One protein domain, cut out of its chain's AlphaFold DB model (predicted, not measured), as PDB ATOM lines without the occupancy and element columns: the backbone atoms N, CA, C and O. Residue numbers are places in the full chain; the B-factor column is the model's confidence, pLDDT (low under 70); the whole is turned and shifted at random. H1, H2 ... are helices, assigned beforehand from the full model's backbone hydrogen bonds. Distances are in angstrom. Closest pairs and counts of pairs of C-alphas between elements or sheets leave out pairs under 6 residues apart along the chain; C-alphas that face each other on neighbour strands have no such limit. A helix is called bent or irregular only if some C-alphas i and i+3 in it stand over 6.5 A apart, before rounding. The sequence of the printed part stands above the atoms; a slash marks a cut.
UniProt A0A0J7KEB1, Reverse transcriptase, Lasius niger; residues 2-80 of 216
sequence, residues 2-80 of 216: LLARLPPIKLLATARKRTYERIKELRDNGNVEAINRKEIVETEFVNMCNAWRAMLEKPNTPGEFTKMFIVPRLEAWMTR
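What this domain is: This is residues 2 to 80 of the 216 residues of the protein "Reverse transcriptase" of Lasius niger (UniProt A0A0J7KEB1). What shape is this? It is a loose rod: long helices H1 and H2 make a slightly splayed hairpin, and kinked H3 folds back on H2 near Arg 53. What makes it up? The 79 printed residues hold three named helices, H1, H2, H3 in order, and no named strand: all helix. How large is it? The radius of gyration of the C-alphas is 15.1 A, and the spans are 49 by 22 by 17 A.

Where its parts are: Where are H1 and H2? H1, residues 9 to 28, runs 28.3 A from C-alpha 9 at (154.340, 127.019, 202.222); H2, residues 37 to 56, runs 28.4 A. And H3? H3, residues 64 to 79, runs 21.6 A to C-alpha 79 at (150.516, 110.060, 201.352). It is irregular, C-alphas 72 and 75 being 8.6 A apart, with a kink of 83 degrees near residue 73.

How they stand to each other: How do H1 and H2 meet? This helical hairpin touches, closest at the C-alphas of Ala 15 and Glu 44, 5.4 A, at a shallow tilt of 29 degrees, opposite ways. Where is H3? H2 and H3, also a hairpin, touch closest at the C-alphas of Arg 53 and Val 71, 6.2 A; H1 and H3 are apart. Are the helix backbones complete? Every O i to N i+4 pair is within hydrogen-bond range in H1 and H2, but 7 of 12 in H3.

The domain as a whole: How far does it reach? The two C-alphas farthest apart, of Gly 30 and Phe 65, are 49.2 A apart. Is it whole? The printed part has no cut, and both links are short. Where is confidence low? Residues 32 to 34 are under 70.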
ATOM      1  N   LEU A   2     156.596 119.469 193.331       91.94
ATOM      2  CA  LEU A   2     155.498 118.483 193.299       91.94
ATOM      3  C   LEU A   2     155.990 117.050 193.567       91.94
ATOM      4  O   LEU A   2     155.492 116.365 194.457       91.94
ATOM      5  N   LEU A   3     157.046 116.624 192.868       92.81
ATOM      6  CA  LEU A   3     157.628 115.286 193.034       92.81
ATOM      7  C   LEU A   3     158.201 115.039 194.436       92.81
ATOM      8  O   LEU A   3     158.156 113.916 194.934       92.81
ATOM      9  N   ALA A   4     158.677 116.099 195.096       90.94
ATOM     10  CA  ALA A   4     159.216 116.044 196.454       90.94
ATOM     11  C   ALA A   4     158.137 115.983 197.550       90.94
ATOM     12  O   ALA A   4     158.488 115.917 198.722       90.94
ATOM     13  N   ARG A   5     156.842 116.009 197.194       93.00
ATOM     14  CA  ARG A   5     155.717 116.059 198.146       93.00
ATOM     15  C   ARG A   5     155.748 117.298 199.052       93.00
ATOM     16  O   ARG A   5     155.411 117.235 200.230       93.00
ATOM     17  N   LEU A   6     156.173 118.440 198.506       92.88
ATOM     18  CA  LEU A   6     156.261 119.700 199.246       92.88
ATOM     19  C   LEU A   6     155.276 120.725 198.664       92.88
ATOM     20  O   LEU A   6     155.583 121.342 197.633       92.88
ATOM     21  N   PRO A   7     154.101 120.915 199.299       94.56
ATOM     22  CA  PRO A   7     153.144 121.924 198.874       94.56
ATOM     23  C   PRO A   7     153.710 123.333 199.107       94.56
ATOM     24  O   PRO A   7     154.585 123.522 199.959       94.56
ATOM     25  N   PRO A   8     153.203 124.354 198.393       95.25
ATOM     26  CA  PRO A   8     153.525 125.746 198.677       95.25
ATOM     27  C   PRO A   8     153.336 126.075 200.164       95.25
ATOM     28  O   PRO A   8     152.287 125.778 200.740       95.25
ATOM     29  N   ILE A   9     154.324 126.740 200.774       96.25
ATOM     30  CA  ILE A   9     154.340 127.019 202.222       96.25
ATOM     31  C   ILE A   9     153.075 127.736 202.707       96.25
ATOM     32  O   ILE A   9     152.583 127.455 203.796       96.25
ATOM     33  N   LYS A  10     152.502 128.609 201.868       96.81
ATOM     34  CA  LYS A  10     151.244 129.305 202.153       96.81
ATOM     35  C   LYS A  10     150.086 128.325 202.356       96.81
ATOM     36  O   LYS A  10     149.351 128.474 203.324       96.81
ATOM     37  N   LEU A  11     149.948 127.317 201.492       97.12
ATOM     38  CA  LEU A  11     148.888 126.310 201.610       97.12
ATOM     39  C   LEU A  11     149.081 125.448 202.859       97.12
ATOM     40  O   LEU A  11     148.129 125.236 203.605       97.12
ATOM     41  N   LEU A  12     150.324 125.039 203.135       96.06
ATOM     42  CA  LEU A  12     150.655 124.276 204.339       96.06
ATOM     43  C   LEU A  12     150.345 125.064 205.622       96.06
ATOM     44  O   LEU A  12     149.761 124.524 206.561       96.06
ATOM     45  N   ALA A  13     150.712 126.347 205.666       97.56
ATOM     46  CA  ALA A  13     150.421 127.226 206.793       97.56
ATOM     47  C   ALA A  13     148.912 127.440 206.973       97.56
ATOM     48  O   ALA A  13     148.418 127.376 208.098       97.56
ATOM     49  N   THR A  14     148.165 127.642 205.881       97.75
ATOM     50  CA  THR A  14     146.702 127.772 205.921       97.75
ATOM     51  C   THR A  14     146.031 126.508 206.455       97.75
ATOM     52  O   THR A  14     145.186 126.622 207.339       97.75
ATOM     53  N   ALA A  15     146.427 125.321 205.984       96.94
ATOM     54  CA  ALA A  15     145.881 124.056 206.471       96.94
ATOM     55  C   ALA A  15     146.128 123.884 207.979       96.94
ATOM     56  O   ALA A  15     145.191 123.670 208.743       96.94
ATOM     57  N   ARG A  16     147.372 124.105 208.435       96.81
ATOM     58  CA  ARG A  16     147.734 124.038 209.863       96.81
ATOM     59  C   ARG A  16     146.950 125.031 210.722       96.81
ATOM     60  O   ARG A  16     146.509 124.670 211.811       96.81
ATOM     61  N   LYS A  17     146.773 126.265 210.238       97.69
ATOM     62  CA  LYS A  17     145.984 127.295 210.923       97.69
ATOM     63  C   LYS A  17     144.529 126.846 211.098       97.69
ATOM     64  O   LYS A  17     144.038 126.867 212.221       97.69
ATOM     65  N   ARG A  18     143.879 126.374 210.028       96.50
ATOM     66  CA  ARG A  18     142.482 125.906 210.070       96.50
ATOM     67  C   ARG A  18     142.293 124.703 210.989       96.50
ATOM     68  O   ARG A  18     141.356 124.684 211.779       96.50
ATOM     69  N   THR A  19     143.216 123.739 210.947       96.12
ATOM     70  CA  THR A  19     143.220 122.606 211.884       96.12
ATOM     71  C   THR A  19     143.268 123.094 213.333       96.12
ATOM     72  O   THR A  19     142.493 122.627 214.165       96.12
ATOM     73  N   TYR A  20     144.158 124.043 213.640       94.94
ATOM     74  CA  TYR A  20     144.280 124.603 214.985       94.94
ATOM     75  C   TYR A  20     143.010 125.342 215.424       94.94
ATOM     76  O   TYR A  20     142.509 125.070 216.513       94.94
ATOM     77  N   GLU A  21     142.481 126.238 214.587       95.06
ATOM     78  CA  GLU A  21     141.279 127.027 214.886       95.06
ATOM     79  C   GLU A  21     140.077 126.119 215.165       95.06
ATOM     80  O   GLU A  21     139.442 126.252 216.206       95.06
ATOM     81  N   ARG A  22     139.853 125.099 214.328       91.75
ATOM     82  CA  ARG A  22     138.737 124.159 214.496       91.75
ATOM     83  C   ARG A  22     138.853 123.306 215.761       91.75
ATOM     84  O   ARG A  22     137.861 123.068 216.444       91.75
ATOM     85  N   ILE A  23     140.064 122.865 216.112       91.31
ATOM     86  CA  ILE A  23     140.306 122.146 217.377       91.31
ATOM     87  C   ILE A  23     140.093 123.073 218.580       91.31
ATOM     88  O   ILE A  23     139.573 122.627 219.606       91.31
ATOM     89  N   LYS A  24     140.515 124.338 218.475       92.50
ATOM     90  CA  LYS A  24     140.339 125.338 219.530       92.50
ATOM     91  C   LYS A  24     138.855 125.634 219.760       92.50
ATOM     92  O   LYS A  24     138.410 125.529 220.893       92.50
ATOM     93  N   GLU A  25     138.085 125.893 218.707       90.19
ATOM     94  CA  GLU A  25     136.642 126.156 218.790       90.19
ATOM     95  C   GLU A  25     135.872 125.002 219.449       90.19
ATOM     96  O   GLU A  25     135.056 125.224 220.340       90.19
ATOM     97  N   LEU A  26     136.158 123.749 219.071       88.62
ATOM     98  CA  LEU A  26     135.522 122.582 219.697       88.62
ATOM     99  C   LEU A  26     135.847 122.466 221.190       88.62
ATOM    100  O   LEU A  26     134.994 122.056 221.977       88.62
ATOM    101  N   ARG A  27     137.073 122.834 221.580       87.06
ATOM    102  CA  ARG A  27     137.496 122.849 222.983       87.06
ATOM    103  C   ARG A  27     136.801 123.959 223.765       87.06
ATOM    104  O   ARG A  27     136.306 123.688 224.854       87.06
ATOM    105  N   ASP A  28     136.752 125.165 223.207       89.62
ATOM    106  CA  ASP A  28     136.130 126.333 223.837       89.62
ATOM    107  C   ASP A  28     134.611 126.118 224.021       89.62
ATOM    108  O   ASP A  28     134.038 126.567 225.010       89.62
ATOM    109  N   ASN A  29     133.981 125.333 223.140       87.44
ATOM    110  CA  ASN A  29     132.568 124.943 223.221       87.44
ATOM    111  C   ASN A  29     132.285 123.735 224.143       87.44
ATOM    112  O   ASN A  29     131.155 123.257 224.186       87.44
ATOM    113  N   GLY A  30     133.289 123.201 224.852       79.50
ATOM    114  CA  GLY A  30     133.126 122.072 225.782       79.50
ATOM    115  C   GLY A  30     132.965 120.690 225.129       79.50
ATOM    116  O   GLY A  30     132.796 119.696 225.832       79.50
ATOM    117  N   ASN A  31     133.082 120.585 223.803       74.44
ATOM    118  CA  ASN A  31     132.842 119.357 223.035       74.44
ATOM    119  C   ASN A  31     134.102 118.483 222.912       74.44
ATOM    120  O   ASN A  31     134.511 118.115 221.811       74.44
ATOM    121  N   VAL A  32     134.750 118.158 224.035       69.12
ATOM    122  CA  VAL A  32     136.053 117.460 224.046       69.12
ATOM    123  C   VAL A  32     135.961 116.022 223.519       69.12
ATOM    124  O   VAL A  32     136.852 115.591 222.785       69.12
ATOM    125  N   GLU A  33     134.882 115.298 223.826       68.25
ATOM    126  CA  GLU A  33     134.660 113.922 223.344       68.25
ATOM    127  C   GLU A  33     134.366 113.851 221.837       68.25
ATOM    128  O   GLU A  33     134.652 112.844 221.198       68.25
ATOM    129  N   ALA A  34     133.871 114.941 221.239       69.94
ATOM    130  CA  ALA A  34     133.575 115.024 219.809       69.94
ATOM    131  C   ALA A  34     134.801 115.383 218.946       69.94
ATOM    132  O   ALA A  34     134.694 115.472 217.722       69.94
ATOM    133  N   ILE A  35     135.975 115.627 219.547       77.12
ATOM    134  CA  ILE A  35     137.170 116.035 218.798       77.12
ATOM    135  C   ILE A  35     137.780 114.826 218.081       77.12
ATOM    136  O   ILE A  35     138.748 114.216 218.543       77.12
ATOM    137  N   ASN A  36     137.298 114.549 216.871       87.25
ATOM    138  CA  ASN A  36     137.977 113.654 215.946       87.25
ATOM    139  C   ASN A  36     139.144 114.383 215.257       87.25
ATOM    140  O   ASN A  36     139.043 114.871 214.131       87.25
ATOM    141  N   ARG A  37     140.287 114.485 215.950       88.25
ATOM    142  CA  ARG A  37     141.479 115.176 215.415       88.25
ATOM    143  C   ARG A  37     141.931 114.610 214.071       88.25
ATOM    144  O   ARG A  37     142.382 115.378 213.227       88.25
ATOM    145  N   LYS A  38     141.826 113.290 213.888       90.62
ATOM    146  CA  LYS A  38     142.236 112.613 212.654       90.62
ATOM    147  C   LYS A  38     141.401 113.106 211.474       90.62
ATOM    148  O   LYS A  38     141.971 113.534 210.481       90.62
ATOM    149  N   GLU A  39     140.082 113.134 211.631       92.81
ATOM    150  CA  GLU A  39     139.153 113.613 210.601       92.81
ATOM    151  C   GLU A  39     139.346 115.099 210.282       92.81
ATOM    152  O   GLU A  39     139.328 115.487 209.115       92.81
ATOM    153  N   ILE A  40     139.605 115.940 211.291       94.00
ATOM    154  CA  ILE A  40     139.913 117.363 211.066       94.00
ATOM    155  C   ILE A  40     141.197 117.508 210.239       94.00
ATOM    156  O   ILE A  40     141.230 118.279 209.282       94.00
ATOM    157  N   VAL A  41     142.258 116.775 210.593       94.50
ATOM    158  CA  VAL A  41     143.533 116.806 209.857       94.50
ATOM    159  C   VAL A  41     143.352 116.304 208.426       94.50
ATOM    160  O   VAL A  41     143.861 116.931 207.502       94.50
ATOM    161  N   GLU A  42     142.615 115.212 208.234       95.62
ATOM    162  CA  GLU A  42     142.325 114.633 206.920       95.62
ATOM    163  C   GLU A  42     141.509 115.593 206.044       95.62
ATOM    164  O   GLU A  42     141.870 115.842 204.894       95.62
ATOM    165  N   THR A  43     140.491 116.238 206.616       96.62
ATOM    166  CA  THR A  43     139.691 117.264 205.931       96.62
ATOM    167  C   THR A  43     140.558 118.440 205.481       96.62
ATOM    168  O   THR A  43     140.503 118.854 204.321       96.62
ATOM    169  N   GLU A  44     141.397 118.982 206.370       97.06
ATOM    170  CA  GLU A  44     142.262 120.110 206.007       97.06
ATOM    171  C   GLU A  44     143.382 119.709 205.037       97.06
ATOM    172  O   GLU A  44     143.794 120.523 204.206       97.06
ATOM    173  N   PHE A  45     143.838 118.455 205.076       97.12
ATOM    174  CA  PHE A  45     144.749 117.898 204.080       97.12
ATOM    175  C   PHE A  45     144.102 117.844 202.690       97.12
ATOM    176  O   PHE A  45     144.693 118.341 201.729       97.12
ATOM    177  N   VAL A  46     142.870 117.337 202.575       97.69
ATOM    178  CA  VAL A  46     142.120 117.321 201.306       97.69
ATOM    179  C   VAL A  46     141.882 118.745 200.795       97.69
ATOM    180  O   VAL A  46     142.124 119.033 199.623       97.69
ATOM    181  N   ASN A  47     141.510 119.682 201.673       97.81
ATOM    182  CA  ASN A  47     141.360 121.097 201.312       97.81
ATOM    183  C   ASN A  47     142.662 121.701 200.763       97.81
ATOM    184  O   ASN A  47     142.639 122.458 199.788       97.81
ATOM    185  N   MET A  48     143.802 121.369 201.375       98.00
ATOM    186  CA  MET A  48     145.121 121.801 200.913       98.00
ATOM    187  C   MET A  48     145.447 121.225 199.530       98.00
ATOM    188  O   MET A  48     145.901 121.972 198.661       98.00
ATOM    189  N   CYS A  49     145.203 119.929 199.316       97.94
ATOM    190  CA  CYS A  49     145.405 119.265 198.028       97.94
ATOM    191  C   CYS A  49     144.528 119.886 196.936       97.94
ATOM    192  O   CYS A  49     145.048 120.242 195.883       97.94
ATOM    193  N   ASN A  50     143.247 120.144 197.208       97.81
ATOM    194  CA  ASN A  50     142.341 120.807 196.267       97.81
ATOM    195  C   ASN A  50     142.800 122.224 195.903       97.81
ATOM    196  O   ASN A  50     142.837 122.587 194.726       97.81
ATOM    197  N   ALA A  51     143.215 123.019 196.892       97.31
ATOM    198  CA  ALA A  51     143.756 124.350 196.634       97.31
ATOM    199  C   ALA A  51     145.049 124.293 195.803       97.31
ATOM    200  O   ALA A  51     145.271 125.138 194.934       97.31
ATOM    201  N   TRP A  52     145.902 123.295 196.049       96.69
ATOM    202  CA  TRP A  52     147.134 123.119 195.289       96.69
ATOM    203  C   TRP A  52     146.864 122.652 193.857       96.69
ATOM    204  O   TRP A  52     147.432 123.218 192.924       96.69
ATOM    205  N   ARG A  53     145.955 121.692 193.668       96.50
ATOM    206  CA  ARG A  53     145.473 121.227 192.363       96.50
ATOM    207  C   ARG A  53     144.985 122.397 191.509       96.50
ATOM    208  O   ARG A  53     145.526 122.614 190.431       96.50
ATOM    209  N   ALA A  54     144.121 123.251 192.058       95.31
ATOM    210  CA  ALA A  54     143.636 124.448 191.369       95.31
ATOM    211  C   ALA A  54     144.752 125.443 190.981       95.31
ATOM    212  O   ALA A  54     144.607 126.208 190.030       95.31
ATOM    213  N   MET A  55     145.878 125.474 191.707       94.00
ATOM    214  CA  MET A  55     147.050 126.263 191.302       94.00
ATOM    215  C   MET A  55     147.837 125.600 190.168       94.00
ATOM    216  O   MET A  55     148.342 126.309 189.302       94.00
ATOM    217  N   LEU A  56     147.976 124.272 190.206       94.00
ATOM    218  CA  LEU A  56     148.733 123.484 189.229       94.00
ATOM    219  C   LEU A  56     148.016 123.395 187.876       94.00
ATOM    220  O   LEU A  56     148.680 123.377 186.845       94.00
ATOM    221  N   GLU A  57     146.685 123.388 187.874       93.00
ATOM    222  CA  GLU A  57     145.842 123.318 186.669       93.00
ATOM    223  C   GLU A  57     145.716 124.655 185.925       93.00
ATOM    224  O   GLU A  57     145.107 124.724 184.859       93.00
ATOM    225  N   LYS A  58     146.306 125.737 186.448       92.00
ATOM    226  CA  LYS A  58     146.338 127.010 185.721       92.00
ATOM    227  C   LYS A  58     147.122 126.850 184.412       92.00
ATOM    228  O   LYS A  58     148.214 126.271 184.436       92.00
ATOM    229  N   PRO A  59     146.615 127.408 183.297       87.94
ATOM    230  CA  PRO A  59     147.292 127.321 182.011       87.94
ATOM    231  C   PRO A  59     148.660 128.008 182.061       87.94
ATOM    232  O   PRO A  59     148.895 128.892 182.891       87.94
ATOM    233  N   ASN A  60     149.544 127.624 181.138       83.56
ATOM    234  CA  ASN A  60     150.888 128.190 180.984       83.56
ATOM    235  C   ASN A  60     151.773 128.031 182.232       83.56
ATOM    236  O   ASN A  60     152.620 128.880 182.518       83.56
ATOM    237  N   THR A  61     151.584 126.949 182.992       84.00
ATOM    238  CA  THR A  61     152.457 126.616 184.120       84.00
ATOM    239  C   THR A  61     153.430 125.493 183.734       84.00
ATOM    240  O   THR A  61     153.016 124.508 183.123       84.00
ATOM    241  N   PRO A  62     154.729 125.600 184.078       86.00
ATOM    242  CA  PRO A  62     155.713 124.580 183.726       86.00
ATOM    243  C   PRO A  62     155.374 123.188 184.275       86.00
ATOM    244  O   PRO A  62     154.713 123.047 185.306       86.00
ATOM    245  N   GLY A  63     155.913 122.153 183.628       90.56
ATOM    246  CA  GLY A  63     155.810 120.774 184.107       90.56
ATOM    247  C   GLY A  63     154.493 120.082 183.756       90.56
ATOM    248  O   GLY A  63     154.040 119.246 184.534       90.56
ATOM    249  N   GLU A  64     153.884 120.408 182.609       90.81
ATOM    250  CA  GLU A  64     152.662 119.747 182.114       90.81
ATOM    251  C   GLU A  64     152.766 118.223 182.134       90.81
ATOM    252  O   GLU A  64     151.867 117.558 182.638       90.81
ATOM    253  N   PHE A  65     153.905 117.675 181.701       92.38
ATOM    254  CA  PHE A  65     154.143 116.233 181.723       92.38
ATOM    255  C   PHE A  65     154.011 115.641 183.133       92.38
ATOM    256  O   PHE A  65     153.253 114.705 183.356       92.38
ATOM    257  N   THR A  66     154.690 116.229 184.123       95.00
ATOM    258  CA  THR A  66     154.587 115.784 185.519       95.00
ATOM    259  C   THR A  66     153.167 115.954 186.056       95.00
ATOM    260  O   THR A  66     152.651 115.083 186.758       95.00
ATOM    261  N   LYS A  67     152.532 117.091 185.755       95.31
ATOM    262  CA  LYS A  67     151.194 117.414 186.256       95.31
ATOM    263  C   LYS A  67     150.147 116.432 185.743       95.31
ATOM    264  O   LYS A  67     149.333 115.983 186.546       95.31
ATOM    265  N   MET A  68     150.225 116.058 184.467       93.50
ATOM    266  CA  MET A  68     149.309 115.127 183.805       93.50
ATOM    267  C   MET A  68     149.119 113.824 184.591       93.50
ATOM    268  O   MET A  68     147.999 113.334 184.704       93.50
ATOM    269  N   PHE A  69     150.188 113.292 185.185       93.94
ATOM    270  CA  PHE A  69     150.121 112.015 185.896       93.94
ATOM    271  C   PHE A  69     149.905 112.160 187.405       93.94
ATOM    272  O   PHE A  69     149.195 111.347 188.002       93.94
ATOM    273  N   ILE A  70     150.492 113.191 188.026       95.62
ATOM    274  CA  ILE A  70     150.515 113.334 189.488       95.62
ATOM    275  C   ILE A  70     149.311 114.108 190.032       95.62
ATOM    276  O   ILE A  70     148.785 113.750 191.083       95.62
ATOM    277  N   VAL A  71     148.852 115.162 189.354       96.38
ATOM    278  CA  VAL A  71     147.767 116.029 189.858       96.38
ATOM    279  C   VAL A  71     146.430 115.286 190.020       96.38
ATOM    280  O   VAL A  71     145.771 115.488 191.050       96.38
ATOM    281  N   PRO A  72     146.042 114.369 189.109       96.31
ATOM    282  CA  PRO A  72     144.858 113.533 189.313       96.31
ATOM    283  C   PRO A  72     144.949 112.635 190.555       96.31
ATOM    284  O   PRO A  72     143.928 112.257 191.114       96.31
ATOM    285  N   ARG A  73     146.168 112.330 191.018       96.38
ATOM    286  CA  ARG A  73     146.470 111.406 192.124       96.38
ATOM    287  C   ARG A  73     147.118 112.122 193.311       96.38
ATOM    288  O   ARG A  73     147.869 111.508 194.064       96.38
ATOM    289  N   LEU A  74     146.897 113.432 193.454       96.94
ATOM    290  CA  LEU A  74     147.700 114.284 194.336       96.94
ATOM    291  C   LEU A  74     147.693 113.808 195.792       96.94
ATOM    292  O   LEU A  74     148.752 113.731 196.404       96.94
ATOM    293  N   GLU A  75     146.531 113.467 196.339       96.62
ATOM    294  CA  GLU A  75     146.381 112.991 197.712       96.62
ATOM    295  C   GLU A  75     147.185 111.705 197.924       96.62
ATOM    296  O   GLU A  75     148.028 111.656 198.817       96.62
ATOM    297  N   ALA A  76     146.994 110.709 197.054       96.00
ATOM    298  CA  ALA A  76     147.698 109.430 197.120       96.00
ATOM    299  C   ALA A  76     149.213 109.595 196.909       96.00
ATOM    300  O   ALA A  76     150.024 109.017 197.630       96.00
ATOM    301  N   TRP A  77     149.626 110.460 195.979       96.12
ATOM    302  CA  TRP A  77     151.032 110.804 195.775       96.12
ATOM    303  C   TRP A  77     151.653 111.423 197.029       96.12
ATOM    304  O   TRP A  77     152.804 111.131 197.361       96.12
ATOM    305  N   MET A  78     150.908 112.281 197.723       94.81
ATOM    306  CA  MET A  78     151.345 112.960 198.938       94.81
ATOM    307  C   MET A  78     151.442 112.022 200.144       94.81
ATOM    308  O   MET A  78     152.327 112.221 200.976       94.81
ATOM    309  N   THR A  79     150.579 111.007 200.227       93.62
ATOM    310  CA  THR A  79     150.516 110.060 201.352       93.62
ATOM    311  C   THR A  79     151.233 108.732 201.109       93.62
ATOM    312  O   THR A  79     151.344 107.945 202.048       93.62
ATOM    313  N   ARG A  80     151.756 108.483 199.898       92.19
ATOM    314  CA  ARG A  80     152.534 107.269 199.589       92.19
ATOM    315  C   ARG A  80     153.703 107.068 200.555       92.19
ATOM    316  O   ARG A  80     154.259 108.043 201.076       92.19
TER     317      ARG A  80